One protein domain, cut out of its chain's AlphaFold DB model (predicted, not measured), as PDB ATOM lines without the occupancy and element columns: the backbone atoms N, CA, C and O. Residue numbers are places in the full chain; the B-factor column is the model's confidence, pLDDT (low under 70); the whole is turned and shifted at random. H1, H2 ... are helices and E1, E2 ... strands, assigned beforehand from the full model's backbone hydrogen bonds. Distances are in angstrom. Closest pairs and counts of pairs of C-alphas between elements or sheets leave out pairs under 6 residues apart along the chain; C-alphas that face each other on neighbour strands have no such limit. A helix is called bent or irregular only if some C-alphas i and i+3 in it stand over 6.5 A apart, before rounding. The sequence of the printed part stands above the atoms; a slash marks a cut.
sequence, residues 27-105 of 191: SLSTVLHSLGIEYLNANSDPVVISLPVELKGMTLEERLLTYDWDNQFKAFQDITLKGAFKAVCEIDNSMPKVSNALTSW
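Overview. This is residues 27 to 105 of the 191 residues of the protein "MOXD1 2" of Bactrocera latifrons (UniProt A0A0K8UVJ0). This is a loose, drawn-out assembly with two small two-stranded hairpins toward its opposite ends and helices between them: H1 lies near the middle, and the longer H3 packs on it at a steep angle. At one end the hairpin E1-E2 has the short helix H2 next to it; at the other end the hairpin E3-E4 reaches away from the helices, with the long loop of residues 91 to 101 at its far end. The printed part has 79 residues with three named helices and four named strands, in the order H1, E1, E2, H2, H3, E3, E4; each of the two sheets has two antiparallel strands, and the class is mixed, helices and strands. The whole is loose, with a radius of gyration of the C-alphas of 15.1 A, and spans 44 by 32 by 18 A along its three main axes.

Along the chain. Begin with E3, the longest strand: find C-alpha 85 at (209.979, 180.484, 250.096), from where residues 85 to 90 run 16.2 A to C-alpha 90 at (216.669, 166.963, 256.048). Its partner E4 is residues 102 to 104, 6.1 A long, ending at C-alpha 104 at (206.009, 178.976, 253.624). Just before E3 in the chain comes H3, residues 69 to 82, 18.4 A from first to last C-alpha; it is irregular, with C-alphas 71 and 74 7.3 A apart. Go back to C-alpha 28 at (209.748, 180.354, 241.596) for the beginning of H1, residues 28 to 34, which is 9.9 A long. After it you meet E1, residues 39 to 41, 6.7 A, and E2, residues 48 to 51, 9.4 A. H2, residues 60 to 66, is 9.9 A long.

Arrangement. Look first at the hairpin of E3 and E4, antiparallel with 138 degrees between their directions. The C-alphas of Lys 86 and Thr 103 face each other at 4.6 A; N 85 and O 104 are within hydrogen-bond range at 2.9 A, and so are N 87 and O 102 at 2.9 A. From E3 to H1 there is one pair of C-alphas within 8 A, those of Thr 30 and Phe 85, 7.6 A apart. H1 and H3 touch, H3 with residues 75 to 80 alone; their closest C-alphas are those of Ser 34 and Phe 76, 4.8 A apart. They run opposite ways at a steep tilt of 45 degrees, the line of H3 being a rough one. H2 touches no helix, and it is apart from H3, which follows it. Between H2 and E2, the closest C-alphas are those of Leu 60 and Val 48, at 7.1 A. E1 and E2 form the other hairpin, antiparallel at 141 degrees, with N 41 and O 48 within hydrogen-bond range at 2.9 A and N 50 and O 39 at 2.9 A. The strands of one hairpin are apart from those of the other. In H1 and H2 every O i to N i+4 pair is within hydrogen-bond range; in H3 8 of 10 are.

Size, cuts and confidence. The two C-alphas farthest apart are those of Val 53 and Asp 92, 44.9 A, while the first and last printed C-alphas, Ser 27 and Trp 105, are 10.0 A apart. The printed part has no cut. The link from E3 to E4, with 11 residues, is long; those from H1 to E1, H2 to H3 and H3 to E3 are tight, and those from E1 to E2 and E2 to H2 are short. The mean pLDDT of the printed part is 85.0, and in the B-factor column you will find residues 92 to 101 under 70, where the model's confidence is low.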
ATOM      1  N   SER A  27     210.628 180.902 246.360       90.81
ATOM      2  CA  SER A  27     209.784 180.157 245.427       90.81
ATOM      3  C   SER A  27     209.903 180.736 244.014       90.81
ATOM      4  O   SER A  27     210.156 181.930 243.848       90.81
ATOM      5  N   LEU A  28     209.680 179.906 242.990       88.75
ATOM      6  CA  LEU A  28     209.748 180.354 241.596       88.75
ATOM      7  C   LEU A  28     208.834 181.563 241.353       88.75
ATOM      8  O   LEU A  28     209.264 182.538 240.752       88.75
ATOM      9  N   SER A  29     207.605 181.545 241.874       89.19
ATOM     10  CA  SER A  29     206.675 182.671 241.737       89.19
ATOM     11  C   SER A  29     207.203 183.950 242.386       89.19
ATOM     12  O   SER A  29     207.067 185.017 241.797       89.19
ATOM     13  N   THR A  30     207.843 183.857 243.556       91.50
ATOM     14  CA  THR A  30     208.480 185.011 244.212       91.50
ATOM     15  C   THR A  30     209.596 185.599 243.352       91.50
ATOM     16  O   THR A  30     209.659 186.815 243.196       91.50
ATOM     17  N   VAL A  31     210.454 184.750 242.774       91.94
ATOM     18  CA  VAL A  31     211.567 185.197 241.918       91.94
ATOM     19  C   VAL A  31     211.052 185.824 240.623       91.94
ATOM     20  O   VAL A  31     211.544 186.860 240.191       91.94
ATOM     21  N   LEU A  32     210.037 185.229 239.996       92.12
ATOM     22  CA  LEU A  32     209.441 185.800 238.788       92.12
ATOM     23  C   LEU A  32     208.798 187.154 239.083       92.12
ATOM     24  O   LEU A  32     209.060 188.125 238.374       92.12
ATOM     25  N   HIS A  33     208.043 187.247 240.176       91.69
ATOM     26  CA  HIS A  33     207.401 188.490 240.574       91.69
ATOM     27  C   HIS A  33     208.417 189.594 240.905       91.69
ATOM     28  O   HIS A  33     208.219 190.738 240.504       91.69
ATOM     29  N   SER A  34     209.537 189.267 241.563       92.50
ATOM     30  CA  SER A  34     210.589 190.247 241.874       92.50
ATOM     31  C   SER A  34     211.312 190.779 240.628       92.50
ATOM     32  O   SER A  34     211.766 191.924 240.617       92.50
ATOM     33  N   LEU A  35     211.361 189.991 239.550       92.19
ATOM     34  CA  LEU A  35     211.900 190.398 238.246       92.19
ATOM     35  C   LEU A  35     210.879 191.131 237.353       92.19
ATOM     36  O   LEU A  35     211.244 191.597 236.265       92.19
ATOM     37  N   GLY A  36     209.627 191.254 237.806       90.38
ATOM     38  CA  GLY A  36     208.520 191.838 237.044       90.38
ATOM     39  C   GLY A  36     207.961 190.908 235.965       90.38
ATOM     40  O   GLY A  36     207.422 191.382 234.973       90.38
ATOM     41  N   ILE A  37     208.129 189.595 236.125       91.38
ATOM     42  CA  ILE A  37     207.627 188.568 235.209       91.38
ATOM     43  C   ILE A  37     206.330 187.995 235.776       91.38
ATOM     44  O   ILE A  37     206.283 187.547 236.921       91.38
ATOM     45  N   GLU A  38     205.285 187.959 234.954       88.62
ATOM     46  CA  GLU A  38     203.980 187.425 235.357       88.62
ATOM     47  C   GLU A  38     203.787 185.982 234.898       88.62
ATOM     48  O   GLU A  38     203.297 185.143 235.654       88.62
ATOM     49  N   TYR A  39     204.175 185.679 233.655       87.75
ATOM     50  CA  TYR A  39     203.917 184.369 233.067       87.75
ATOM     51  C   TYR A  39     205.049 183.907 232.148       87.75
ATOM     52  O   TYR A  39     205.527 184.640 231.273       87.75
ATOM     53  N   LEU A  40     205.429 182.642 232.315       88.69
ATOM     54  CA  LEU A  40     206.384 181.937 231.467       88.69
ATOM     55  C   LEU A  40     205.646 180.991 230.527       88.69
ATOM     56  O   LEU A  40     204.717 180.293 230.935       88.69
ATOM     57  N   ASN A  41     206.098 180.918 229.279       87.00
ATOM     58  CA  ASN A  41     205.611 179.919 228.345       87.00
ATOM     59  C   ASN A  41     206.393 178.614 228.530       87.00
ATOM     60  O   ASN A  41     207.459 178.427 227.955       87.00
ATOM     61  N   ALA A  42     205.841 177.699 229.321       81.81
ATOM     62  CA  ALA A  42     206.431 176.382 229.564       81.81
ATOM     63  C   ALA A  42     206.458 175.465 228.322       81.81
ATOM     64  O   ALA A  42     207.136 174.443 228.338       81.81
ATOM     65  N   ASN A  43     205.714 175.803 227.261       83.31
ATOM     66  CA  ASN A  43     205.617 174.982 226.051       83.31
ATOM     67  C   ASN A  43     206.675 175.333 224.992       83.31
ATOM     68  O   ASN A  43     206.716 174.685 223.945       83.31
ATOM     69  N   SER A  44     207.484 176.371 225.215       80.62
ATOM     70  CA  SER A  44     208.602 176.715 224.339       80.62
ATOM     71  C   SER A  44     209.904 176.119 224.870       80.62
ATOM     72  O   SER A  44     210.116 176.058 226.078       80.62
ATOM     73  N   ASP A  45     210.787 175.720 223.957       80.38
ATOM     74  CA  ASP A  45     212.159 175.318 224.266       80.38
ATOM     75  C   ASP A  45     213.120 176.256 223.509       80.38
ATOM     76  O   ASP A  45     213.154 176.197 222.273       80.38
ATOM     77  N   PRO A  46     213.833 177.181 224.184       83.31
ATOM     78  CA  PRO A  46     213.889 177.399 225.636       83.31
ATOM     79  C   PRO A  46     212.618 178.051 226.221       83.31
ATOM     80  O   PRO A  46     211.801 178.633 225.500       83.31
ATOM     81  N   VAL A  47     212.447 177.974 227.546       86.62
ATOM     82  CA  VAL A  47     211.329 178.618 228.262       86.62
ATOM     83  C   VAL A  47     211.475 180.137 228.155       86.62
ATOM     84  O   VAL A  47     212.436 180.709 228.670       86.62
ATOM     85  N   VAL A  48     210.515 180.795 227.500       90.81
ATOM     86  CA  VAL A  48     210.531 182.256 227.316       90.81
ATOM     87  C   VAL A  48     209.489 182.957 228.172       90.81
ATOM     88  O   VAL A  48     208.435 182.410 228.513       90.81
ATOM     89  N   ILE A  49     209.766 184.221 228.472       90.19
ATOM     90  CA  ILE A  49     208.815 185.123 229.106       90.19
ATOM     91  C   ILE A  49     207.702 185.444 228.109       90.19
ATOM     92  O   ILE A  49     207.942 185.773 226.946       90.19
ATOM     93  N   SER A  50     206.461 185.341 228.569       89.25
ATOM     94  CA  SER A  50     205.281 185.652 227.756       89.25
ATOM     95  C   SER A  50     204.618 186.966 228.166       89.25
ATOM     96  O   SER A  50     204.135 187.694 227.297       89.25
ATOM     97  N   LEU A  51     204.638 187.276 229.467       88.69
ATOM     98  CA  LEU A  51     204.102 188.492 230.071       88.69
ATOM     99  C   LEU A  51     205.092 189.024 231.115       88.69
ATOM    100  O   LEU A  51     205.622 188.218 231.893       88.69
ATOM    101  N   PRO A  52     205.311 190.350 231.185       88.44
ATOM    102  CA  PRO A  52     204.646 191.437 230.443       88.44
ATOM    103  C   PRO A  52     205.129 191.597 228.986       88.44
ATOM    104  O   PRO A  52     206.163 191.060 228.598       88.44
ATOM    105  N   VAL A  53     204.381 192.352 228.165       88.06
ATOM    106  CA  VAL A  53     204.676 192.544 226.722       88.06
ATOM    107  C   VAL A  53     206.053 193.151 226.447       88.06
ATOM    108  O   VAL A  53     206.632 192.875 225.402       88.06
ATOM    109  N   GLU A  54     206.583 193.926 227.390       89.69
ATOM    110  CA  GLU A  54     207.908 194.553 227.316       89.69
ATOM    111  C   GLU A  54     209.048 193.524 227.362       89.69
ATOM    112  O   GLU A  54     210.101 193.741 226.773       89.69
ATOM    113  N   LEU A  55     208.820 192.393 228.036       87.31
ATOM    114  CA  LEU A  55     209.802 191.322 228.243       87.31
ATOM    115  C   LEU A  55     209.499 190.082 227.392       87.31
ATOM    116  O   LEU A  55     210.150 189.045 227.527       87.31
ATOM    117  N   LYS A  56     208.477 190.152 226.534       89.25
ATOM    118  CA  LYS A  56     207.994 189.005 225.770       89.25
ATOM    119  C   LYS A  56     209.071 188.495 224.812       89.25
ATOM    120  O   LYS A  56     209.560 189.233 223.963       89.25
ATOM    121  N   GLY A  57     209.359 187.199 224.895       87.62
ATOM    122  CA  GLY A  57     210.336 186.519 224.044       87.62
ATOM    123  C   GLY A  57     211.763 186.499 224.595       87.62
ATOM    124  O   GLY A  57     212.582 185.779 224.035       87.62
ATOM    125  N   MET A  58     212.047 187.212 225.690       89.00
ATOM    126  CA  MET A  58     213.322 187.100 226.407       89.00
ATOM    127  C   MET A  58     213.365 185.819 227.249       89.00
ATOM    128  O   MET A  58     212.325 185.328 227.708       89.00
ATOM    129  N   THR A  59     214.567 185.291 227.490       90.44
ATOM    130  CA  THR A  59     214.771 184.205 228.464       90.44
ATOM    131  C   THR A  59     214.988 184.757 229.877       90.44
ATOM    132  O   THR A  59     215.199 185.957 230.078       90.44
ATOM    133  N   LEU A  60     214.936 183.885 230.888       88.06
ATOM    134  CA  LEU A  60     215.195 184.280 232.276       88.06
ATOM    135  C   LEU A  60     216.633 184.761 232.477       88.06
ATOM    136  O   LEU A  60     216.868 185.742 233.180       88.06
ATOM    137  N   GLU A  61     217.590 184.099 231.836       87.81
ATOM    138  CA  GLU A  61     219.005 184.454 231.897       87.81
ATOM    139  C   GLU A  61     219.243 185.835 231.282       87.81
ATOM    140  O   GLU A  61     219.942 186.664 231.864       87.81
ATOM    141  N   GLU A  62     218.611 186.116 230.141       90.19
ATOM    142  CA  GLU A  62     218.679 187.424 229.492       90.19
ATOM    143  C   GLU A  62     218.058 188.519 230.366       90.19
ATOM    144  O   GLU A  62     218.634 189.600 230.524       90.19
ATOM    145  N   ARG A  63     216.924 188.226 231.019       91.06
ATOM    146  CA  ARG A  63     216.307 189.156 231.966       91.06
ATOM    147  C   ARG A  63     217.216 189.448 233.159       91.06
ATOM    148  O   ARG A  63     217.304 190.602 233.560       91.06
ATOM    149  N   LEU A  64     217.914 188.455 233.708       89.81
ATOM    150  CA  LEU A  64     218.849 188.656 234.824       89.81
ATOM    151  C   LEU A  64     220.047 189.539 234.442       89.81
ATOM    152  O   LEU A  64     220.532 190.307 235.274       89.81
ATOM    153  N   LEU A  65     220.508 189.454 233.192       90.69
ATOM    154  CA  LEU A  65     221.608 190.278 232.677       90.69
ATOM    155  C   LEU A  65     221.182 191.717 232.360       90.69
ATOM    156  O   LEU A  65     221.989 192.632 232.501       90.69
ATOM    157  N   THR A  66     219.935 191.917 231.927       91.25
ATOM    158  CA  THR A  66     219.392 193.226 231.513       91.25
ATOM    159  C   THR A  66     218.610 193.950 232.612       91.25
ATOM    160  O   THR A  66     218.143 195.069 232.399       91.25
ATOM    161  N   TYR A  67     218.431 193.330 233.782       91.88
ATOM    162  CA  TYR A  67     217.713 193.924 234.908       91.88
ATOM    163  C   TYR A  67     218.447 195.151 235.468       91.88
ATOM    164  O   TYR A  67     219.669 195.151 235.616       91.88
ATOM    165  N   ASP A  68     217.687 196.189 235.823       93.75
ATOM    166  CA  ASP A  68     218.209 197.414 236.433       93.75
ATOM    167  C   ASP A  68     218.512 197.188 237.921       93.75
ATOM    168  O   ASP A  68     217.722 197.509 238.812       93.75
ATOM    169  N   TRP A  69     219.671 196.594 238.193       92.94
ATOM    170  CA  TRP A  69     220.131 196.338 239.554       92.94
ATOM    171  C   TRP A  69     220.418 197.626 240.339       92.94
ATOM    172  O   TRP A  69     220.337 197.606 241.561       92.94
ATOM    173  N   ASP A  70     220.683 198.760 239.694       93.50
ATOM    174  CA  ASP A  70     220.991 199.995 240.421       93.50
ATOM    175  C   ASP A  70     219.729 200.614 241.039       93.50
ATOM    176  O   ASP A  70     219.735 201.013 242.207       93.50
ATOM    177  N   ASN A  71     218.614 200.635 240.298       94.81
ATOM    178  CA  ASN A  71     217.377 201.263 240.777       94.81
ATOM    179  C   ASN A  71     216.356 200.269 241.345       94.81
ATOM    180  O   ASN A  71     215.568 200.634 242.221       94.81
ATOM    181  N   GLN A  72     216.341 199.020 240.869       92.69
ATOM    182  CA  GLN A  72     215.316 198.035 241.239       92.69
ATOM    183  C   GLN A  72     215.799 196.991 242.253       92.69
ATOM    184  O   GLN A  72     214.982 196.228 242.770       92.69
ATOM    185  N   PHE A  73     217.084 196.973 242.631       94.25
ATOM    186  CA  PHE A  73     217.595 195.983 243.591       94.25
ATOM    187  C   PHE A  73     216.862 196.003 244.933       94.25
ATOM    188  O   PHE A  73     216.589 194.948 245.500       94.25
ATOM    189  N   LYS A  74     216.470 197.181 245.430       94.50
ATOM    190  CA  LYS A  74     215.709 197.275 246.683       94.50
ATOM    191  C   LYS A  74     214.319 196.646 246.567       94.50
ATOM    192  O   LYS A  74     213.883 195.979 247.500       94.50
ATOM    193  N   ALA A  75     213.639 196.836 245.435       92.94
ATOM    194  CA  ALA A  75     212.346 196.207 245.177       92.94
ATOM    195  C   ALA A  75     212.500 194.687 245.053       92.94
ATOM    196  O   ALA A  75     211.768 193.939 245.699       92.94
ATOM    197  N   PHE A  76     213.517 194.236 244.313       93.88
ATOM    198  CA  PHE A  76     213.864 192.823 244.204       93.88
ATOM    199  C   PHE A  76     214.111 192.193 245.582       93.88
ATOM    200  O   PHE A  76     213.543 191.148 245.905       93.88
ATOM    201  N   GLN A  77     214.928 192.846 246.410       93.38
ATOM    202  CA  GLN A  77     215.256 192.391 247.754       93.38
ATOM    203  C   GLN A  77     214.011 192.344 248.647       93.38
ATOM    204  O   GLN A  77     213.790 191.334 249.307       93.38
ATOM    205  N   ASP A  78     213.178 193.386 248.651       92.88
ATOM    206  CA  ASP A  78     211.989 193.450 249.506       92.88
ATOM    207  C   ASP A  78     210.956 192.373 249.143       92.88
ATOM    208  O   ASP A  78     210.446 191.675 250.020       92.88
ATOM    209  N   ILE A  79     210.707 192.173 247.844       93.19
ATOM    210  CA  ILE A  79     209.804 191.124 247.350       93.19
ATOM    211  C   ILE A  79     210.365 189.740 247.682       93.19
ATOM    212  O   ILE A  79     209.624 188.871 248.131       93.19
ATOM    213  N   THR A  80     211.670 189.531 247.508       91.94
ATOM    214  CA  THR A  80     212.300 188.234 247.793       91.94
ATOM    215  C   THR A  80     212.300 187.920 249.291       91.94
ATOM    216  O   THR A  80     212.052 186.780 249.672       91.94
ATOM    217  N   LEU A  81     212.529 188.924 250.147       89.62
ATOM    218  CA  LEU A  81     212.534 188.771 251.604       89.62
ATOM    219  C   LEU A  81     211.141 188.559 252.195       89.62
ATOM    220  O   LEU A  81     211.027 187.869 253.203       89.62
ATOM    221  N   LYS A  82     210.102 189.163 251.608       90.81
ATOM    222  CA  LYS A  82     208.706 189.053 252.072       90.81
ATOM    223  C   LYS A  82     207.914 187.957 251.364       90.81
ATOM    224  O   LYS A  82     206.834 187.589 251.820       90.81
ATOM    225  N   GLY A  83     208.416 187.480 250.232       91.31
ATOM    226  CA  GLY A  83     207.739 186.519 249.382       91.31
ATOM    227  C   GLY A  83     207.768 185.098 249.932       91.31
ATOM    228  O   GLY A  83     208.468 184.770 250.889       91.31
ATOM    229  N   ALA A  84     207.007 184.225 249.281       91.75
ATOM    230  CA  ALA A  84     206.989 182.812 249.611       91.75
ATOM    231  C   ALA A  84     208.352 182.163 249.336       91.75
ATOM    232  O   ALA A  84     208.991 182.419 248.306       91.75
ATOM    233  N   PHE A  85     208.756 181.261 250.222       91.81
ATOM    234  CA  PHE A  85     209.979 180.484 250.096       91.81
ATOM    235  C   PHE A  85     209.695 178.994 250.258       91.81
ATOM    236  O   PHE A  85     208.743 178.575 250.916       91.81
ATOM    237  N   LYS A  86     210.544 178.186 249.636       90.69
ATOM    238  CA  LYS A  86     210.559 176.735 249.739       90.69
ATOM    239  C   LYS A  86     211.549 176.350 250.829       90.69
ATOM    240  O   LYS A  86     212.745 176.595 250.689       90.69
ATOM    241  N   ALA A  87     211.054 175.767 251.913       87.44
ATOM    242  CA  ALA A  87     211.876 175.238 252.992       87.44
ATOM    243  C   ALA A  87     212.143 173.750 252.764       87.44
ATOM    244  O   ALA A  87     211.218 172.980 252.487       87.44
ATOM    245  N   VAL A  88     213.399 173.345 252.916       83.44
ATOM    246  CA  VAL A  88     213.827 171.951 252.851       83.44
ATOM    247  C   VAL A  88     214.637 171.651 254.104       83.44
ATOM    248  O   VAL A  88     215.688 172.245 254.334       83.44
ATOM    249  N   CYS A  89     214.125 170.737 254.924       82.12
ATOM    250  CA  CYS A  89     214.787 170.268 256.134       82.12
ATOM    251  C   CYS A  89     214.970 168.753 256.066       82.12
ATOM    252  O   CYS A  89     214.022 168.001 255.830       82.12
ATOM    253  N   GLU A  90     216.204 168.320 256.279       78.25
ATOM    254  CA  GLU A  90     216.669 166.963 256.048       78.25
ATOM    255  C   GLU A  90     217.250 166.355 257.325       78.25
ATOM    256  O   GLU A  90     217.919 167.011 258.133       78.25
ATOM    257  N   ILE A  91     216.965 165.065 257.508       73.44
ATOM    258  CA  ILE A  91     217.410 164.266 258.655       73.44
ATOM    259  C   ILE A  91     218.782 163.650 258.369       73.44
ATOM    260  O   ILE A  91     219.596 163.498 259.277       73.44
ATOM    261  N   ASP A  92     219.057 163.330 257.112       67.75
ATOM    262  CA  ASP A  92     220.321 162.833 256.594       67.75
ATOM    263  C   ASP A  92     220.706 163.651 255.357       67.75
ATOM    264  O   ASP A  92     219.840 164.178 254.677       67.75
ATOM    265  N   ASN A  93     221.999 163.757 255.036       60.56
ATOM    266  CA  ASN A  93     222.468 164.443 253.817       60.56
ATOM    267  C   ASN A  93     222.141 163.637 252.535       60.56
ATOM    268  O   ASN A  93     222.928 163.622 251.587       60.56
ATOM    269  N   SER A  94     221.049 162.865 252.541       60.69
ATOM    270  CA  SER A  94     220.558 162.137 251.381       60.69
ATOM    271  C   SER A  94     219.729 163.086 250.518       60.69
ATOM    272  O   SER A  94     219.024 163.946 251.034       60.69
ATOM    273  N   MET A  95     219.853 162.953 249.195       52.53
ATOM    274  CA  MET A  95     219.162 163.797 248.218       52.53
ATOM    275  C   MET A  95     217.679 163.971 248.601       52.53
ATOM    276  O   MET A  95     217.012 162.954 248.837       52.53
ATOM    277  N   PRO A  96     217.140 165.204 248.646       53.97
ATOM    278  CA  PRO A  96     215.781 165.433 249.105       53.97
ATOM    279  C   PRO A  96     214.802 164.613 248.273       53.97
ATOM    280  O   PRO A  96     214.678 164.783 247.057       53.97
ATOM    281  N   LYS A  97     214.047 163.731 248.934       54.59
ATOM    282  CA  LYS A  97     212.810 163.223 248.347       54.59
ATOM    283  C   LYS A  97     211.910 164.442 248.156       54.59
ATOM    284  O   LYS A  97     211.611 165.147 249.119       54.59
ATOM    285  N   VAL A  98     211.498 164.683 246.912       49.91
ATOM    286  CA  VAL A  98     210.691 165.827 246.433       49.91
ATOM    287  C   VAL A  98     209.458 166.133 247.317       49.91
ATOM    288  O   VAL A  98     208.940 167.244 247.293       49.91
ATOM    289  N   SER A  99     209.034 165.189 248.163       51.88
ATOM    290  CA  SER A  99     207.893 165.268 249.078       51.88
ATOM    291  C   SER A  99     208.012 166.228 250.269       51.88
ATOM    292  O   SER A  99     206.990 166.485 250.898       51.88
ATOM    293  N   ASN A 100     209.197 166.738 250.628       57.16
ATOM    294  CA  ASN A 100     209.361 167.484 251.893       57.16
ATOM    295  C   ASN A 100     209.483 169.005 251.724       57.16
ATOM    296  O   ASN A 100     209.734 169.720 252.692       57.16
ATOM    297  N   ALA A 101     209.321 169.499 250.500       65.56
ATOM    298  CA  ALA A 101     209.377 170.917 250.216       65.56
ATOM    299  C   ALA A 101     208.089 171.619 250.656       65.56
ATOM    300  O   ALA A 101     207.067 171.549 249.972       65.56
ATOM    301  N   LEU A 102     208.149 172.317 251.784       74.38
ATOM    302  CA  LEU A 102     207.036 173.124 252.267       74.38
ATOM    303  C   LEU A 102     207.194 174.547 251.740       74.38
ATOM    304  O   LEU A 102     208.236 175.175 251.932       74.38
ATOM    305  N   THR A 103     206.161 175.054 251.068       82.88
ATOM    306  CA  THR A 103     206.095 176.480 250.732       82.88
ATOM    307  C   THR A 103     205.569 177.220 251.952       82.88
ATOM    308  O   THR A 103     204.487 176.905 252.444       82.88
ATOM    309  N   SER A 104     206.343 178.174 252.451       85.94
ATOM    310  CA  SER A 104     206.009 178.976 253.624       85.94
ATOM    311  C   SER A 104     206.221 180.459 253.340       85.94
ATOM    312  O   SER A 104     206.801 180.841 252.323       85.94
ATOM    313  N   TRP A 105     205.742 181.286 254.260       88.81
ATOM    314  CA  TRP A 105     205.913 182.731 254.245       88.81
ATOM    315  C   TRP A 105     206.787 183.171 255.421       88.81
ATOM    316  O   TRP A 105     206.765 182.528 256.478       88.81
TER     317      TRP A 105